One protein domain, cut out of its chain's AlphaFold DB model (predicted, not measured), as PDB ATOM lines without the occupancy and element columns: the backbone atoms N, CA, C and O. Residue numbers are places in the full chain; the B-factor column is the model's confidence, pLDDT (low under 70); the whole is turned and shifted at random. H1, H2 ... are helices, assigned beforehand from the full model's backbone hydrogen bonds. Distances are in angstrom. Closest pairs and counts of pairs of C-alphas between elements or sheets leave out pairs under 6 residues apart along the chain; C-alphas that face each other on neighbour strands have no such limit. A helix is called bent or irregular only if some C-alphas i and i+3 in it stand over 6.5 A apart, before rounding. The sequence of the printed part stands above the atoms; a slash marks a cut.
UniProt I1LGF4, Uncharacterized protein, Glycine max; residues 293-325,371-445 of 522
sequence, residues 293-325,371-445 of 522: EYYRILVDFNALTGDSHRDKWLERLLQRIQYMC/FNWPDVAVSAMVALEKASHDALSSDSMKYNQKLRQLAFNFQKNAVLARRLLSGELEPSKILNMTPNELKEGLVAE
ATOM      1  N   GLU A 293      -9.253  23.658 -32.762       85.01
ATOM      2  CA  GLU A 293      -8.267  24.084 -33.772       85.01
ATOM      3  C   GLU A 293      -8.890  24.176 -35.176       85.01
ATOM      4  O   GLU A 293      -8.592  25.099 -35.927       85.01
ATOM      5  N   TYR A 294      -9.847  23.293 -35.483       87.57
ATOM      6  CA  TYR A 294     -10.603  23.298 -36.734       87.57
ATOM      7  C   TYR A 294     -11.575  24.474 -36.825       87.57
ATOM      8  O   TYR A 294     -11.714  25.046 -37.900       87.57
ATOM      9  N   TYR A 295     -12.204  24.879 -35.717       88.03
ATOM     10  CA  TYR A 295     -13.021  26.092 -35.684       88.03
ATOM     11  C   TYR A 295     -12.167  27.323 -35.976       88.03
ATOM     12  O   TYR A 295     -12.547  28.153 -36.794       88.03
ATOM     13  N   ARG A 296     -10.975  27.415 -35.370       87.34
ATOM     14  CA  ARG A 296     -10.032  28.505 -35.651       87.34
ATOM     15  C   ARG A 296      -9.593  28.513 -37.112       87.34
ATOM     16  O   ARG A 296      -9.631  29.567 -37.730       87.34
ATOM     17  N   ILE A 297      -9.283  27.348 -37.682       87.89
ATOM     18  CA  ILE A 297      -9.004  27.216 -39.117       87.89
ATOM     19  C   ILE A 297     -10.204  27.712 -39.943       87.89
ATOM     20  O   ILE A 297     -10.031  28.502 -40.859       87.89
ATOM     21  N   LEU A 298     -11.438  27.319 -39.623       89.38
ATOM     22  CA  LEU A 298     -12.618  27.785 -40.361       89.38
ATOM     23  C   LEU A 298     -12.836  29.302 -40.246       89.38
ATOM     24  O   LEU A 298     -13.234  29.931 -41.226       89.38
ATOM     25  N   VAL A 299     -12.557  29.890 -39.079       88.94
ATOM     26  CA  VAL A 299     -12.588  31.345 -38.863       88.94
ATOM     27  C   VAL A 299     -11.524  32.036 -39.716       88.94
ATOM     28  O   VAL A 299     -11.855  32.962 -40.450       88.94
ATOM     29  N   ASP A 300     -10.278  31.559 -39.677       88.12
ATOM     30  CA  ASP A 300      -9.149  32.144 -40.413       88.12
ATOM     31  C   ASP A 300      -9.384  32.116 -41.936       88.12
ATOM     32  O   ASP A 300      -8.960  33.014 -42.664       88.12
ATOM     33  N   PHE A 301     -10.124  31.114 -42.414       88.06
ATOM     34  CA  PHE A 301     -10.500  30.948 -43.817       88.06
ATOM     35  C   PHE A 301     -11.823  31.623 -44.213       88.06
ATOM     36  O   PHE A 301     -12.239  31.492 -45.365       88.06
ATOM     37  N   ASN A 302     -12.502  32.332 -43.298       88.70
ATOM     38  CA  ASN A 302     -13.857  32.869 -43.503       88.70
ATOM     39  C   ASN A 302     -14.841  31.813 -44.054       88.70
ATOM     40  O   ASN A 302     -15.683  32.098 -44.905       88.70
ATOM     41  N   ALA A 303     -14.705  30.574 -43.581       87.40
ATOM     42  CA  ALA A 303     -15.439  29.404 -44.054       87.40
ATOM     43  C   ALA A 303     -16.689  29.079 -43.216       87.40
ATOM     44  O   ALA A 303     -17.429  28.158 -43.559       87.40
ATOM     45  N   LEU A 304     -16.927  29.816 -42.127       86.93
ATOM     46  CA  LEU A 304     -18.118  29.650 -41.293       86.93
ATOM     47  C   LEU A 304     -19.383  30.079 -42.045       86.93
ATOM     48  O   LEU A 304     -19.422  31.126 -42.692       86.93
ATOM     49  N   THR A 305     -20.447  29.289 -41.923       86.68
ATOM     50  CA  THR A 305     -21.724  29.527 -42.608       86.68
ATOM     51  C   THR A 305     -22.652  30.455 -41.824       86.68
ATOM     52  O   THR A 305     -23.683  30.868 -42.353       86.68
ATOM     53  N   GLY A 306     -22.330  30.744 -40.558       84.56
ATOM     54  CA  GLY A 306     -23.184  31.503 -39.635       84.56
ATOM     55  C   GLY A 306     -24.299  30.669 -38.990       84.56
ATOM     56  O   GLY A 306     -25.135  31.216 -38.274       84.56
ATOM     57  N   ASP A 307     -24.306  29.354 -39.217       85.57
ATOM     58  CA  ASP A 307     -25.222  28.407 -38.582       85.57
ATOM     59  C   ASP A 307     -24.392  27.434 -37.747       85.57
ATOM     60  O   ASP A 307     -23.676  26.588 -38.283       85.57
ATOM     61  N   SER A 308     -24.543  27.517 -36.423       85.52
ATOM     62  CA  SER A 308     -23.792  26.699 -35.465       85.52
ATOM     63  C   SER A 308     -23.866  25.191 -35.731       85.52
ATOM     64  O   SER A 308     -22.951  24.455 -35.360       85.52
ATOM     65  N   HIS A 309     -24.946  24.697 -36.344       86.36
ATOM     66  CA  HIS A 309     -25.092  23.282 -36.658       86.36
ATOM     67  C   HIS A 309     -24.277  22.889 -37.897       86.36
ATOM     68  O   HIS A 309     -23.647  21.830 -37.906       86.36
ATOM     69  N   ARG A 310     -24.254  23.746 -38.923       90.48
ATOM     70  CA  ARG A 310     -23.442  23.562 -40.137       90.48
ATOM     71  C   ARG A 310     -21.953  23.726 -39.832       90.48
ATOM     72  O   ARG A 310     -21.156  22.876 -40.224       90.48
ATOM     73  N   ASP A 311     -21.605  24.717 -39.016       90.93
ATOM     74  CA  ASP A 311     -20.231  24.976 -38.576       90.93
ATOM     75  C   ASP A 311     -19.653  23.785 -37.789       90.93
ATOM     76  O   ASP A 311     -18.562  23.302 -38.093       90.93
ATOM     77  N   LYS A 312     -20.433  23.188 -36.872       89.82
ATOM     78  CA  LYS A 312     -20.039  21.953 -36.164       89.82
ATOM     79  C   LYS A 312     -19.795  20.770 -37.100       89.82
ATOM     80  O   LYS A 312     -18.967  19.904 -36.804       89.82
ATOM     81  N   TRP A 313     -20.537  20.679 -38.204       91.28
ATOM     82  CA  TRP A 313     -20.310  19.642 -39.208       91.28
ATOM     83  C   TRP A 313     -19.035  19.885 -40.004       91.28
ATOM     84  O   TRP A 313     -18.292  18.927 -40.219       91.28
ATOM     85  N   LEU A 314     -18.744  21.134 -40.377       92.11
ATOM     86  CA  LEU A 314     -17.482  21.508 -41.017       92.11
ATOM     87  C   LEU A 314     -16.281  21.162 -40.132       92.11
ATOM     88  O   LEU A 314     -15.342  20.527 -40.610       92.11
ATOM     89  N   GLU A 315     -16.342  21.481 -38.836       90.98
ATOM     90  CA  GLU A 315     -15.300  21.110 -37.870       90.98
ATOM     91  C   GLU A 315     -15.082  19.591 -37.829       90.98
ATOM     92  O   GLU A 315     -13.954  19.106 -37.930       90.98
ATOM     93  N   ARG A 316     -16.173  18.819 -37.732       89.78
ATOM     94  CA  ARG A 316     -16.111  17.351 -37.711       89.78
ATOM     95  C   ARG A 316     -15.535  16.786 -39.001       89.78
ATOM     96  O   ARG A 316     -14.746  15.851 -38.942       89.78
ATOM     97  N   LEU A 317     -15.937  17.304 -40.155       90.98
ATOM     98  CA  LEU A 317     -15.448  16.844 -41.450       90.98
ATOM     99  C   LEU A 317     -13.946  17.130 -41.616       90.98
ATOM    100  O   LEU A 317     -13.204  16.229 -42.010       90.98
ATOM    101  N   LEU A 318     -13.488  18.325 -41.223       91.31
ATOM    102  CA  LEU A 318     -12.068  18.689 -41.210       91.31
ATOM    103  C   LEU A 318     -11.245  17.764 -40.312       91.31
ATOM    104  O   LEU A 318     -10.237  17.210 -40.757       91.31
ATOM    105  N   GLN A 319     -11.717  17.519 -39.089       89.56
ATOM    106  CA  GLN A 319     -11.068  16.598 -38.157       89.56
ATOM    107  C   GLN A 319     -10.914  15.189 -38.746       89.56
ATOM    108  O   GLN A 319      -9.899  14.525 -38.536       89.56
ATOM    109  N   ARG A 320     -11.909  14.704 -39.504       87.84
ATOM    110  CA  ARG A 320     -11.865  13.356 -40.095       87.84
ATOM    111  C   ARG A 320     -10.919  13.245 -41.285       87.84
ATOM    112  O   ARG A 320     -10.597  12.114 -41.623       87.84
ATOM    113  N   ILE A 321     -10.473  14.346 -41.895       86.69
ATOM    114  CA  ILE A 321      -9.580  14.341 -43.070       86.69
ATOM    115  C   ILE A 321      -8.141  14.756 -42.743       86.69
ATOM    116  O   ILE A 321      -7.239  14.408 -43.503       86.69
ATOM    117  N   GLN A 322      -7.893  15.408 -41.603       85.41
ATOM    118  CA  GLN A 322      -6.567  15.910 -41.206       85.41
ATOM    119  C   GLN A 322      -5.428  14.884 -41.382       85.41
ATOM    120  O   GLN A 322      -4.361  15.224 -41.891       85.41
ATOM    121  N   TYR A 323      -5.678  13.604 -41.079       84.52
ATOM    122  CA  TYR A 323      -4.695  12.520 -41.222       84.52
ATOM    123  C   TYR A 323      -4.128  12.345 -42.650       84.52
ATOM    124  O   TYR A 323      -3.114  11.673 -42.823       84.52
ATOM    125  N   MET A 324      -4.778  12.909 -43.676       75.48
ATOM    126  CA  MET A 324      -4.310  12.893 -45.068       75.48
ATOM    127  C   MET A 324      -3.443  14.084 -45.457       75.48
ATOM    128  O   MET A 324      -2.763  14.018 -46.481       75.48
ATOM    129  N   CYS A 325      -3.466  15.157 -44.674       71.76
ATOM    130  CA  CYS A 325      -2.678  16.352 -44.948       71.76
ATOM    131  C   CYS A 325      -1.461  16.471 -44.017       71.76
ATOM    132  O   CYS A 325      -0.471  17.091 -44.397       71.76
ATOM    133  N   PHE A 371      -1.057  16.959 -49.682       68.91
ATOM    134  CA  PHE A 371      -1.992  18.063 -49.883       68.91
ATOM    135  C   PHE A 371      -1.641  19.188 -48.911       68.91
ATOM    136  O   PHE A 371      -1.355  18.918 -47.747       68.91
ATOM    137  N   ASN A 372      -1.669  20.439 -49.376       75.85
ATOM    138  CA  ASN A 372      -1.404  21.591 -48.517       75.85
ATOM    139  C   ASN A 372      -2.555  21.756 -47.512       75.85
ATOM    140  O   ASN A 372      -3.683  22.087 -47.890       75.85
ATOM    141  N   TRP A 373      -2.260  21.495 -46.240       81.22
ATOM    142  CA  TRP A 373      -3.116  21.853 -45.113       81.22
ATOM    143  C   TRP A 373      -2.913  23.332 -44.762       81.22
ATOM    144  O   TRP A 373      -1.765  23.777 -44.774       81.22
ATOM    145  N   PRO A 374      -3.960  24.096 -44.397       82.27
ATOM    146  CA  PRO A 374      -5.380  23.730 -44.317       82.27
ATOM    147  C   PRO A 374      -6.167  24.002 -45.611       82.27
ATOM    148  O   PRO A 374      -7.299  23.536 -45.732       82.27
ATOM    149  N   ASP A 375      -5.587  24.730 -46.575       84.93
ATOM    150  CA  ASP A 375      -6.306  25.339 -47.707       84.93
ATOM    151  C   ASP A 375      -7.174  24.345 -48.495       84.93
ATOM    152  O   ASP A 375      -8.371  24.559 -48.707       84.93
ATOM    153  N   VAL A 376      -6.569  23.231 -48.924       87.68
ATOM    154  CA  VAL A 376      -7.233  22.240 -49.782       87.68
ATOM    155  C   VAL A 376      -8.342  21.523 -49.013       87.68
ATOM    156  O   VAL A 376      -9.424  21.283 -49.551       87.68
ATOM    157  N   ALA A 377      -8.091  21.218 -47.740       89.15
ATOM    158  CA  ALA A 377      -9.055  20.541 -46.887       89.15
ATOM    159  C   ALA A 377     -10.268  21.430 -46.591       89.15
ATOM    160  O   ALA A 377     -11.399  20.973 -46.743       89.15
ATOM    161  N   VAL A 378     -10.054  22.703 -46.239       90.36
ATOM    162  CA  VAL A 378     -11.146  23.653 -45.977       90.36
ATOM    163  C   VAL A 378     -11.999  23.851 -47.224       90.36
ATOM    164  O   VAL A 378     -13.218  23.705 -47.152       90.36
ATOM    165  N   SER A 379     -11.381  24.096 -48.383       91.21
ATOM    166  CA  SER A 379     -12.118  24.282 -49.637       91.21
ATOM    167  C   SER A 379     -12.974  23.058 -49.994       91.21
ATOM    168  O   SER A 379     -14.166  23.196 -50.284       91.21
ATOM    169  N   ALA A 380     -12.406  21.852 -49.893       91.12
ATOM    170  CA  ALA A 380     -13.115  20.612 -50.188       91.12
ATOM    171  C   ALA A 380     -14.268  20.338 -49.206       91.12
ATOM    172  O   ALA A 380     -15.353  19.930 -49.627       91.12
ATOM    173  N   MET A 381     -14.061  20.576 -47.904       91.34
ATOM    174  CA  MET A 381     -15.086  20.342 -46.879       91.34
ATOM    175  C   MET A 381     -16.227  21.351 -46.950       91.34
ATOM    176  O   MET A 381     -17.384  20.948 -46.843       91.34
ATOM    177  N   VAL A 382     -15.931  22.625 -47.211       91.75
ATOM    178  CA  VAL A 382     -16.956  23.657 -47.433       91.75
ATOM    179  C   VAL A 382     -17.782  23.338 -48.676       91.75
ATOM    180  O   VAL A 382     -19.007  23.425 -48.639       91.75
ATOM    181  N   ALA A 383     -17.143  22.910 -49.768       92.51
ATOM    182  CA  ALA A 383     -17.857  22.519 -50.979       92.51
ATOM    183  C   ALA A 383     -18.757  21.288 -50.752       92.51
ATOM    184  O   ALA A 383     -19.882  21.245 -51.253       92.51
ATOM    185  N   LEU A 384     -18.294  20.311 -49.967       92.82
ATOM    186  CA  LEU A 384     -19.064  19.121 -49.605       92.82
ATOM    187  C   LEU A 384     -20.246  19.424 -48.690       92.82
ATOM    188  O   LEU A 384     -21.349  18.936 -48.938       92.82
ATOM    189  N   GLU A 385     -20.033  20.215 -47.644       93.07
ATOM    190  CA  GLU A 385     -21.096  20.628 -46.734       93.07
ATOM    191  C   GLU A 385     -22.145  21.444 -47.483       93.07
ATOM    192  O   GLU A 385     -23.327  21.117 -47.403       93.07
ATOM    193  N   LYS A 386     -21.717  22.404 -48.310       92.18
ATOM    194  CA  LYS A 386     -22.617  23.208 -49.137       92.18
ATOM    195  C   LYS A 386     -23.451  22.335 -50.072       92.18
ATOM    196  O   LYS A 386     -24.668  22.467 -50.084       92.18
ATOM    197  N   ALA A 387     -22.831  21.395 -50.788       92.38
ATOM    198  CA  ALA A 387     -23.561  20.460 -51.647       92.38
ATOM    199  C   ALA A 387     -24.549  19.586 -50.847       92.38
ATOM    200  O   ALA A 387     -25.651  19.298 -51.316       92.38
ATOM    201  N   SER A 388     -24.180  19.188 -49.625       90.72
ATOM    202  CA  SER A 388     -25.033  18.382 -48.740       90.72
ATOM    203  C   SER A 388     -26.233  19.182 -48.249       90.72
ATOM    204  O   SER A 388     -27.354  18.676 -48.239       90.72
ATOM    205  N   HIS A 389     -26.000  20.431 -47.854       90.60
ATOM    206  CA  HIS A 389     -27.021  21.354 -47.394       90.60
ATOM    207  C   HIS A 389     -27.972  21.722 -48.538       90.60
ATOM    208  O   HIS A 389     -29.186  21.626 -48.383       90.60
ATOM    209  N   ASP A 390     -27.454  22.042 -49.721       90.72
ATOM    210  CA  ASP A 390     -28.279  22.376 -50.885       90.72
ATOM    211  C   ASP A 390     -29.162  21.187 -51.318       90.72
ATOM    212  O   ASP A 390     -30.315  21.385 -51.697       90.72
ATOM    213  N   ALA A 391     -28.672  19.946 -51.189       90.05
ATOM    214  CA  ALA A 391     -29.427  18.740 -51.539       90.05
ATOM    215  C   ALA A 391     -30.424  18.271 -50.459       90.05
ATOM    216  O   ALA A 391     -31.453  17.682 -50.795       90.05
ATOM    217  N   LEU A 392     -30.118  18.467 -49.171       88.85
ATOM    218  CA  LEU A 392     -30.848  17.848 -48.052       88.85
ATOM    219  C   LEU A 392     -31.404  18.851 -47.028       88.85
ATOM    220  O   LEU A 392     -31.963  18.424 -46.021       88.85
ATOM    221  N   SER A 393     -31.304  20.163 -47.269       85.38
ATOM    222  CA  SER A 393     -31.768  21.220 -46.343       85.38
ATOM    223  C   SER A 393     -33.235  21.093 -45.929       85.38
ATOM    224  O   SER A 393     -33.597  21.518 -44.834       85.38
ATOM    225  N   SER A 394     -34.086  20.476 -46.752       87.44
ATOM    226  CA  SER A 394     -35.495  20.240 -46.419       87.44
ATOM    227  C   SER A 394     -35.712  19.192 -45.321       87.44
ATOM    228  O   SER A 394     -36.765  19.182 -44.690       87.44
ATOM    229  N   ASP A 395     -34.761  18.276 -45.117       87.00
ATOM    230  CA  ASP A 395     -34.871  17.155 -44.183       87.00
ATOM    231  C   ASP A 395     -33.596  17.066 -43.335       87.00
ATOM    232  O   ASP A 395     -32.611  16.409 -43.690       87.00
ATOM    233  N   SER A 396     -33.624  17.741 -42.182       85.01
ATOM    234  CA  SER A 396     -32.484  17.811 -41.266       85.01
ATOM    235  C   SER A 396     -32.027  16.429 -40.785       85.01
ATOM    236  O   SER A 396     -30.843  16.247 -40.491       85.01
ATOM    237  N   MET A 397     -32.919  15.431 -40.739       86.43
ATOM    238  CA  MET A 397     -32.575  14.065 -40.350       86.43
ATOM    239  C   MET A 397     -31.742  13.385 -41.438       86.43
ATOM    240  O   MET A 397     -30.673  12.847 -41.134       86.43
ATOM    241  N   LYS A 398     -32.173  13.472 -42.705       88.44
ATOM    242  CA  LYS A 398     -31.408  12.945 -43.851       88.44
ATOM    243  C   LYS A 398     -30.082  13.669 -44.036       88.44
ATOM    244  O   LYS A 398     -29.068  13.007 -44.252       88.44
ATOM    245  N   TYR A 399     -30.067  14.993 -43.891       90.35
ATOM    246  CA  TYR A 399     -28.844  15.800 -43.910       90.35
ATOM    247  C   TYR A 399     -27.823  15.297 -42.874       90.35
ATOM    248  O   TYR A 399     -26.696  14.937 -43.219       90.35
ATOM    249  N   ASN A 400     -28.247  15.149 -41.614       88.82
ATOM    250  CA  ASN A 400     -27.398  14.646 -40.532       88.82
ATOM    251  C   ASN A 400     -26.960  13.188 -40.724       88.82
ATOM    252  O   ASN A 400     -25.845  12.816 -40.360       88.82
ATOM    253  N   GLN A 401     -27.833  12.327 -41.250       89.90
ATOM    254  CA  GLN A 401     -27.491  10.934 -41.541       89.90
ATOM    255  C   GLN A 401     -26.437  10.846 -42.649       89.90
ATOM    256  O   GLN A 401     -25.472  10.087 -42.527       89.90
ATOM    257  N   LYS A 402     -26.579  11.659 -43.702       90.19
ATOM    258  CA  LYS A 402     -25.642  11.672 -44.823       90.19
ATOM    259  C   LYS A 402     -24.271  12.189 -44.404       90.19
ATOM    260  O   LYS A 402     -23.275  11.534 -44.699       90.19
ATOM    261  N   LEU A 403     -24.204  13.290 -43.655       91.32
ATOM    262  CA  LEU A 403     -22.928  13.811 -43.156       91.32
ATOM    263  C   LEU A 403     -22.226  12.842 -42.197       91.32
ATOM    264  O   LEU A 403     -21.010  12.685 -42.289       91.32
ATOM    265  N   ARG A 404     -22.973  12.109 -41.354       90.47
ATOM    266  CA  ARG A 404     -22.416  11.009 -40.541       90.47
ATOM    267  C   ARG A 404     -21.802   9.908 -41.400       90.47
ATOM    268  O   ARG A 404     -20.669   9.500 -41.148       90.47
ATOM    269  N   GLN A 405     -22.523   9.451 -42.427       91.39
ATOM    270  CA  GLN A 405     -22.026   8.436 -43.358       91.39
ATOM    271  C   GLN A 405     -20.746   8.909 -44.056       91.39
ATOM    272  O   GLN A 405     -19.775   8.158 -44.134       91.39
ATOM    273  N   LEU A 406     -20.725  10.145 -44.551       91.50
ATOM    274  CA  LEU A 406     -19.569  10.705 -45.244       91.50
ATOM    275  C   LEU A 406     -18.363  10.861 -44.313       91.50
ATOM    276  O   LEU A 406     -17.283  10.386 -44.647       91.50
ATOM    277  N   ALA A 407     -18.554  11.414 -43.113       90.01
ATOM    278  CA  ALA A 407     -17.504  11.544 -42.103       90.01
ATOM    279  C   ALA A 407     -16.863  10.187 -41.741       90.01
ATOM    280  O   ALA A 407     -15.640  10.091 -41.622       90.01
ATOM    281  N   PHE A 408     -17.673   9.128 -41.610       89.80
ATOM    282  CA  PHE A 408     -17.176   7.771 -41.368       89.80
ATOM    283  C   PHE A 408     -16.378   7.226 -42.562       89.80
ATOM    284  O   PHE A 408     -15.284   6.688 -42.378       89.80
ATOM    285  N   ASN A 409     -16.893   7.390 -43.784       90.10
ATOM    286  CA  ASN A 409     -16.209   6.915 -44.987       90.10
ATOM    287  C   ASN A 409     -14.888   7.658 -45.226       90.10
ATOM    288  O   ASN A 409     -13.896   7.000 -45.516       90.10
ATOM    289  N   PHE A 410     -14.812   8.977 -45.023       89.34
ATOM    290  CA  PHE A 410     -13.546   9.717 -45.153       89.34
ATOM    291  C   PHE A 410     -12.499   9.315 -44.117       89.34
ATOM    292  O   PHE A 410     -11.308   9.324 -44.418       89.34
ATOM    293  N   GLN A 411     -12.923   8.912 -42.918       87.71
ATOM    294  CA  GLN A 411     -12.001   8.427 -41.897       87.71
ATOM    295  C   GLN A 411     -11.460   7.022 -42.202       87.71
ATOM    296  O   GLN A 411     -10.333   6.701 -41.832       87.71
ATOM    297  N   LYS A 412     -12.273   6.153 -42.815       86.92
ATOM    298  CA  LYS A 412     -11.906   4.752 -43.082       86.92
ATOM    299  C   LYS A 412     -11.270   4.545 -44.454       86.92
ATOM    300  O   LYS A 412     -10.435   3.659 -44.599       86.92
ATOM    301  N   ASN A 413     -11.661   5.342 -45.441       85.52
ATOM    302  CA  ASN A 413     -11.251   5.196 -46.826       85.52
ATOM    303  C   ASN A 413     -10.358   6.366 -47.261       85.52
ATOM    304  O   ASN A 413     -10.821   7.415 -47.717       85.52
ATOM    305  N   ALA A 414      -9.049   6.137 -47.174       86.58
ATOM    306  CA  ALA A 414      -8.036   7.092 -47.598       86.58
ATOM    307  C   ALA A 414      -8.076   7.369 -49.116       86.58
ATOM    308  O   ALA A 414      -7.699   8.455 -49.544       86.58
ATOM    309  N   VAL A 415      -8.541   6.419 -49.941       86.59
ATOM    310  CA  VAL A 415      -8.702   6.627 -51.393       86.59
ATOM    311  C   VAL A 415      -9.791   7.666 -51.640       86.59
ATOM    312  O   VAL A 415      -9.533   8.662 -52.309       86.59
ATOM    313  N   LEU A 416     -10.967   7.497 -51.026       88.87
ATOM    314  CA  LEU A 416     -12.076   8.444 -51.153       88.87
ATOM    315  C   LEU A 416     -11.677   9.858 -50.696       88.87
ATOM    316  O   LEU A 416     -11.942  10.830 -51.404       88.87
ATOM    317  N   ALA A 417     -11.000   9.977 -49.548       88.05
ATOM    318  CA  ALA A 417     -10.534  11.264 -49.032       88.05
ATOM    319  C   ALA A 417      -9.532  11.945 -49.979       88.05
ATOM    320  O   ALA A 417      -9.690  13.122 -50.300       88.05
ATOM    321  N   ARG A 418      -8.541  11.205 -50.499       86.61
ATOM    322  CA  ARG A 418      -7.572  11.745 -51.470       86.61
ATOM    323  C   ARG A 418      -8.229  12.206 -52.766       86.61
ATOM    324  O   ARG A 418      -7.819  13.225 -53.316       86.61
ATOM    325  N   ARG A 419      -9.237  11.487 -53.260       87.08
ATOM    326  CA  ARG A 419      -9.942  11.848 -54.501       87.08
ATOM    327  C   ARG A 419     -10.802  13.095 -54.356       87.08
ATOM    328  O   ARG A 419     -10.873  13.895 -55.282       87.08
ATOM    329  N   LEU A 420     -11.385  13.307 -53.179       88.50
ATOM    330  CA  LEU A 420     -12.056  14.566 -52.870       88.50
ATOM    331  C   LEU A 420     -11.053  15.728 -52.759       88.50
ATOM    332  O   LEU A 420     -11.263  16.773 -53.363       88.50
ATOM    333  N   LEU A 421      -9.936  15.541 -52.045       87.44
ATOM    334  CA  LEU A 421      -8.911  16.585 -51.871       87.44
ATOM    335  C   LEU A 421      -8.179  16.950 -53.171       87.44
ATOM    336  O   LEU A 421      -7.775  18.093 -53.357       87.44
ATOM    337  N   SER A 422      -7.999  15.994 -54.079       84.80
ATOM    338  CA  SER A 422      -7.400  16.238 -55.400       84.80
ATOM    339  C   SER A 422      -8.360  16.875 -56.404       84.80
ATOM    340  O   SER A 422      -7.907  17.297 -57.467       84.80
ATOM    341  N   GLY A 423      -9.655  16.960 -56.084       84.04
ATOM    342  CA  GLY A 423     -10.692  17.434 -57.001       84.04
ATOM    343  C   GLY A 423     -11.090  16.417 -58.076       84.04
ATOM    344  O   GLY A 423     -11.840  16.765 -58.981       84.04
ATOM    345  N   GLU A 424     -10.616  15.168 -57.992       83.96
ATOM    346  CA  GLU A 424     -11.018  14.089 -58.906       83.96
ATOM    347  C   GLU A 424     -12.481  13.679 -58.710       83.96
ATOM    348  O   GLU A 424     -13.151  13.299 -59.669       83.96
ATOM    349  N   LEU A 425     -12.978  13.744 -57.472       85.27
ATOM    350  CA  LEU A 425     -14.390  13.546 -57.168       85.27
ATOM    351  C   LEU A 425     -15.042  14.850 -56.728       85.27
ATOM    352  O   LEU A 425     -14.694  15.421 -55.695       85.27
ATOM    353  N   GLU A 426     -16.071  15.256 -57.468       86.01
ATOM    354  CA  GLU A 426     -16.914  16.373 -57.064       86.01
ATOM    355  C   GLU A 426     -17.756  16.017 -55.827       86.01
ATOM    356  O   GLU A 426     -18.324  14.917 -55.753       86.01
ATOM    357  N   PRO A 427     -17.943  16.956 -54.885       88.07
ATOM    358  CA  PRO A 427     -18.732  16.696 -53.685       88.07
ATOM    359  C   PRO A 427     -20.183  16.276 -53.978       88.07
ATOM    360  O   PRO A 427     -20.727  15.393 -53.313       88.07
ATOM    361  N   SER A 428     -20.786  16.823 -55.040       87.45
ATOM    362  CA  SER A 428     -22.120  16.437 -55.524       87.45
ATOM    363  C   SER A 428     -22.194  14.975 -55.977       87.45
ATOM    364  O   SER A 428     -23.223  14.318 -55.805       87.45
ATOM    365  N   LYS A 429     -21.107  14.432 -56.540       87.43
ATOM    366  CA  LYS A 429     -21.043  13.022 -56.939       87.43
ATOM    367  C   LYS A 429     -20.942  12.126 -55.711       87.43
ATOM    368  O   LYS A 429     -21.685  11.152 -55.631       87.43
ATOM    369  N   ILE A 430     -20.116  12.501 -54.731       87.44
ATOM    370  CA  ILE A 430     -19.965  11.775 -53.457       87.44
ATOM    371  C   ILE A 430     -21.303  11.638 -52.720       87.44
ATOM    372  O   ILE A 430     -21.605  10.584 -52.156       87.44
ATOM    373  N   LEU A 431     -22.149  12.668 -52.767       85.80
ATOM    374  CA  LEU A 431     -23.476  12.618 -52.149       85.80
ATOM    375  C   LEU A 431     -24.390  11.554 -52.760       85.80
ATOM    376  O   LEU A 431     -25.186  10.952 -52.038       85.80
ATOM    377  N   ASN A 432     -24.231  11.269 -54.048       86.03
ATOM    378  CA  ASN A 432     -25.058  10.319 -54.784       86.03
ATOM    379  C   ASN A 432     -24.414   8.929 -54.938       86.03
ATOM    380  O   ASN A 432     -25.034   8.043 -55.523       86.03
ATOM    381  N   MET A 433     -23.200   8.716 -54.415       84.44
ATOM    382  CA  MET A 433     -22.537   7.409 -54.438       84.44
ATOM    383  C   MET A 433     -23.262   6.389 -53.557       84.44
ATOM    384  O   MET A 433     -23.744   6.692 -52.458       84.44
ATOM    385  N   THR A 434     -23.286   5.148 -54.033       83.83
ATOM    386  CA  THR A 434     -23.782   3.996 -53.280       83.83
ATOM    387  C   THR A 434     -22.847   3.655 -52.109       83.83
ATOM    388  O   THR A 434     -21.660   3.989 -52.139       83.83
ATOM    389  N   PRO A 435     -23.327   2.945 -51.070       83.74
ATOM    390  CA  PRO A 435     -22.481   2.522 -49.952       83.74
ATOM    391  C   PRO A 435     -21.231   1.735 -50.379       83.74
ATOM    392  O   PRO A 435     -20.171   1.907 -49.782       83.74
ATOM    393  N   ASN A 436     -21.330   0.924 -51.439       81.22
ATOM    394  CA  ASN A 436     -20.201   0.154 -51.966       81.22
ATOM    395  C   ASN A 436     -19.185   1.045 -52.693       81.22
ATOM    396  O   ASN A 436     -17.984   0.859 -52.533       81.22
ATOM    397  N   GLU A 437     -19.647   2.032 -53.465       85.10
ATOM    398  CA  GLU A 437     -18.762   3.016 -54.101       85.10
ATOM    399  C   GLU A 437     -18.042   3.881 -53.055       85.10
ATOM    400  O   GLU A 437     -16.849   4.135 -53.188       85.10
ATOM    401  N   LEU A 438     -18.727   4.290 -51.977       83.68
ATOM    402  CA  LEU A 438     -18.097   5.020 -50.865       83.68
ATOM    403  C   LEU A 438     -17.056   4.158 -50.131       83.68
ATOM    404  O   LEU A 438     -15.995   4.658 -49.748       83.68
ATOM    405  N   LYS A 439     -17.333   2.857 -49.973       81.75
ATOM    406  CA  LYS A 439     -16.424   1.903 -49.324       81.75
ATOM    407  C   LYS A 439     -15.157   1.651 -50.139       81.75
ATOM    408  O   LYS A 439     -14.083   1.564 -49.557       81.75
ATOM    409  N   GLU A 440     -15.272   1.560 -51.459       76.50
ATOM    410  CA  GLU A 440     -14.126   1.330 -52.349       76.50
ATOM    411  C   GLU A 440     -13.417   2.634 -52.751       76.50
ATOM    412  O   GLU A 440     -12.225   2.630 -53.034       76.50
ATOM    413  N   GLY A 441     -14.104   3.781 -52.704       74.13
ATOM    414  CA  GLY A 441     -13.557   5.079 -53.126       74.13
ATOM    415  C   GLY A 441     -13.478   5.229 -54.646       74.13
ATOM    416  O   GLY A 441     -12.793   6.121 -55.154       74.13
ATOM    417  N   LEU A 442     -14.172   4.349 -55.365       72.54
ATOM    418  CA  LEU A 442     -14.202   4.257 -56.817       72.54
ATOM    419  C   LEU A 442     -15.648   4.373 -57.295       72.54
ATOM    420  O   LEU A 442     -16.565   3.802 -56.698       72.54
ATOM    421  N   VAL A 443     -15.847   5.123 -58.376       70.13
ATOM    422  CA  VAL A 443     -17.144   5.202 -59.060       70.13
ATOM    423  C   VAL A 443     -17.351   3.886 -59.819       70.13
ATOM    424  O   VAL A 443     -16.374   3.304 -60.284       70.13
ATOM    425  N   ALA A 444     -18.588   3.396 -59.965       60.82
ATOM    426  CA  ALA A 444     -18.870   2.125 -60.652       60.82
ATOM    427  C   ALA A 444     -18.201   1.987 -62.038       60.82
ATOM    428  O   ALA A 444     -17.840   0.881 -62.432       60.82
ATOM    429  N   GLU A 445     -17.976   3.096 -62.746       61.21
ATOM    430  CA  GLU A 445     -17.290   3.106 -64.046       61.21
ATOM    431  C   GLU A 445     -15.797   2.741 -63.955       61.21
ATOM    432  O   GLU A 445     -15.243   2.177 -64.894       61.21
TER     433      GLU A 445
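Overview. This is residues 293 to 325 and 371 to 445 of the 522 residues of an uncharacterized protein of Glycine max (UniProt I1LGF4). Three long helices, H2, H3 and H4, form the core of a flat body, H2 and H4 side by side and H3 running the opposite way to both, with short H5 across one end. H1 packs on H2 at one extreme, H6 packs on H3, and H7 lies at the other extreme. The printed part has 108 residues with seven named helices, H1 to H7 in chain order, and no named strand: the class is all helix. It is compact, with a radius of gyration of the C-alphas of 12.9 A and spans of 38 by 34 by 18 A.

Arrangement. H1, residues 293 to 300, touches H2, residues 308 to 324, at Tyr 294 and Glu 315, their closest C-alphas, 5.3 A apart. H3, residues 375 to 392, touches H2 with residues 377 to 385 alone, at a steep tilt of 46 degrees, opposite ways; C-alphas 314 and 381 are closest, 6.4 A. H4, residues 396 to 412, forms a helical hairpin with H3, closest C-alphas 392 and 399, 5.0 A. H4 touches H2 at a shallow tilt of 14 degrees, the same way, closest C-alphas 320 and 411, 5.2 A. H5, residues 414 to 421, touches H3, closest C-alphas 421 and 380, 6.1 A, with residues 376 to 380 of H3 alone, about perpendicular at 90 degrees. H6, residues 427 to 432, touches H3 with residues 380 to 388 of H3 alone, closest C-alphas 427 and 384, 4.8 A. H7, residues 435 to 440, only just touches H5, with 3 pairs of C-alphas within 8 A, the closest 438 and 416, 6.9 A. Every O i to N i+4 pair is within hydrogen-bond range in H1, H3, H4, H5 and H7; H2 has 11 of 13, H6 1 of 2.

Along the chain. H1 begins at C-alpha 293 (-8.267, 24.084, -33.772). H2 and H3 each span 25.7 A, H4 24.4 A. H2 is irregular, C-alphas 320 and 323 being 7.3 A apart. H7 ends at C-alpha 440 (-14.126, 1.330, -52.349).

Size, cuts and confidence. The C-alphas farthest apart, Arg 296 and Glu 445, are 38.8 A apart. Residues 326 to 370 are not printed; C-alphas 325 and 371 are 5.3 A apart across the cut. Of the links printed whole, none is long. Residues 371, 444 and 445 are under pLDDT 70.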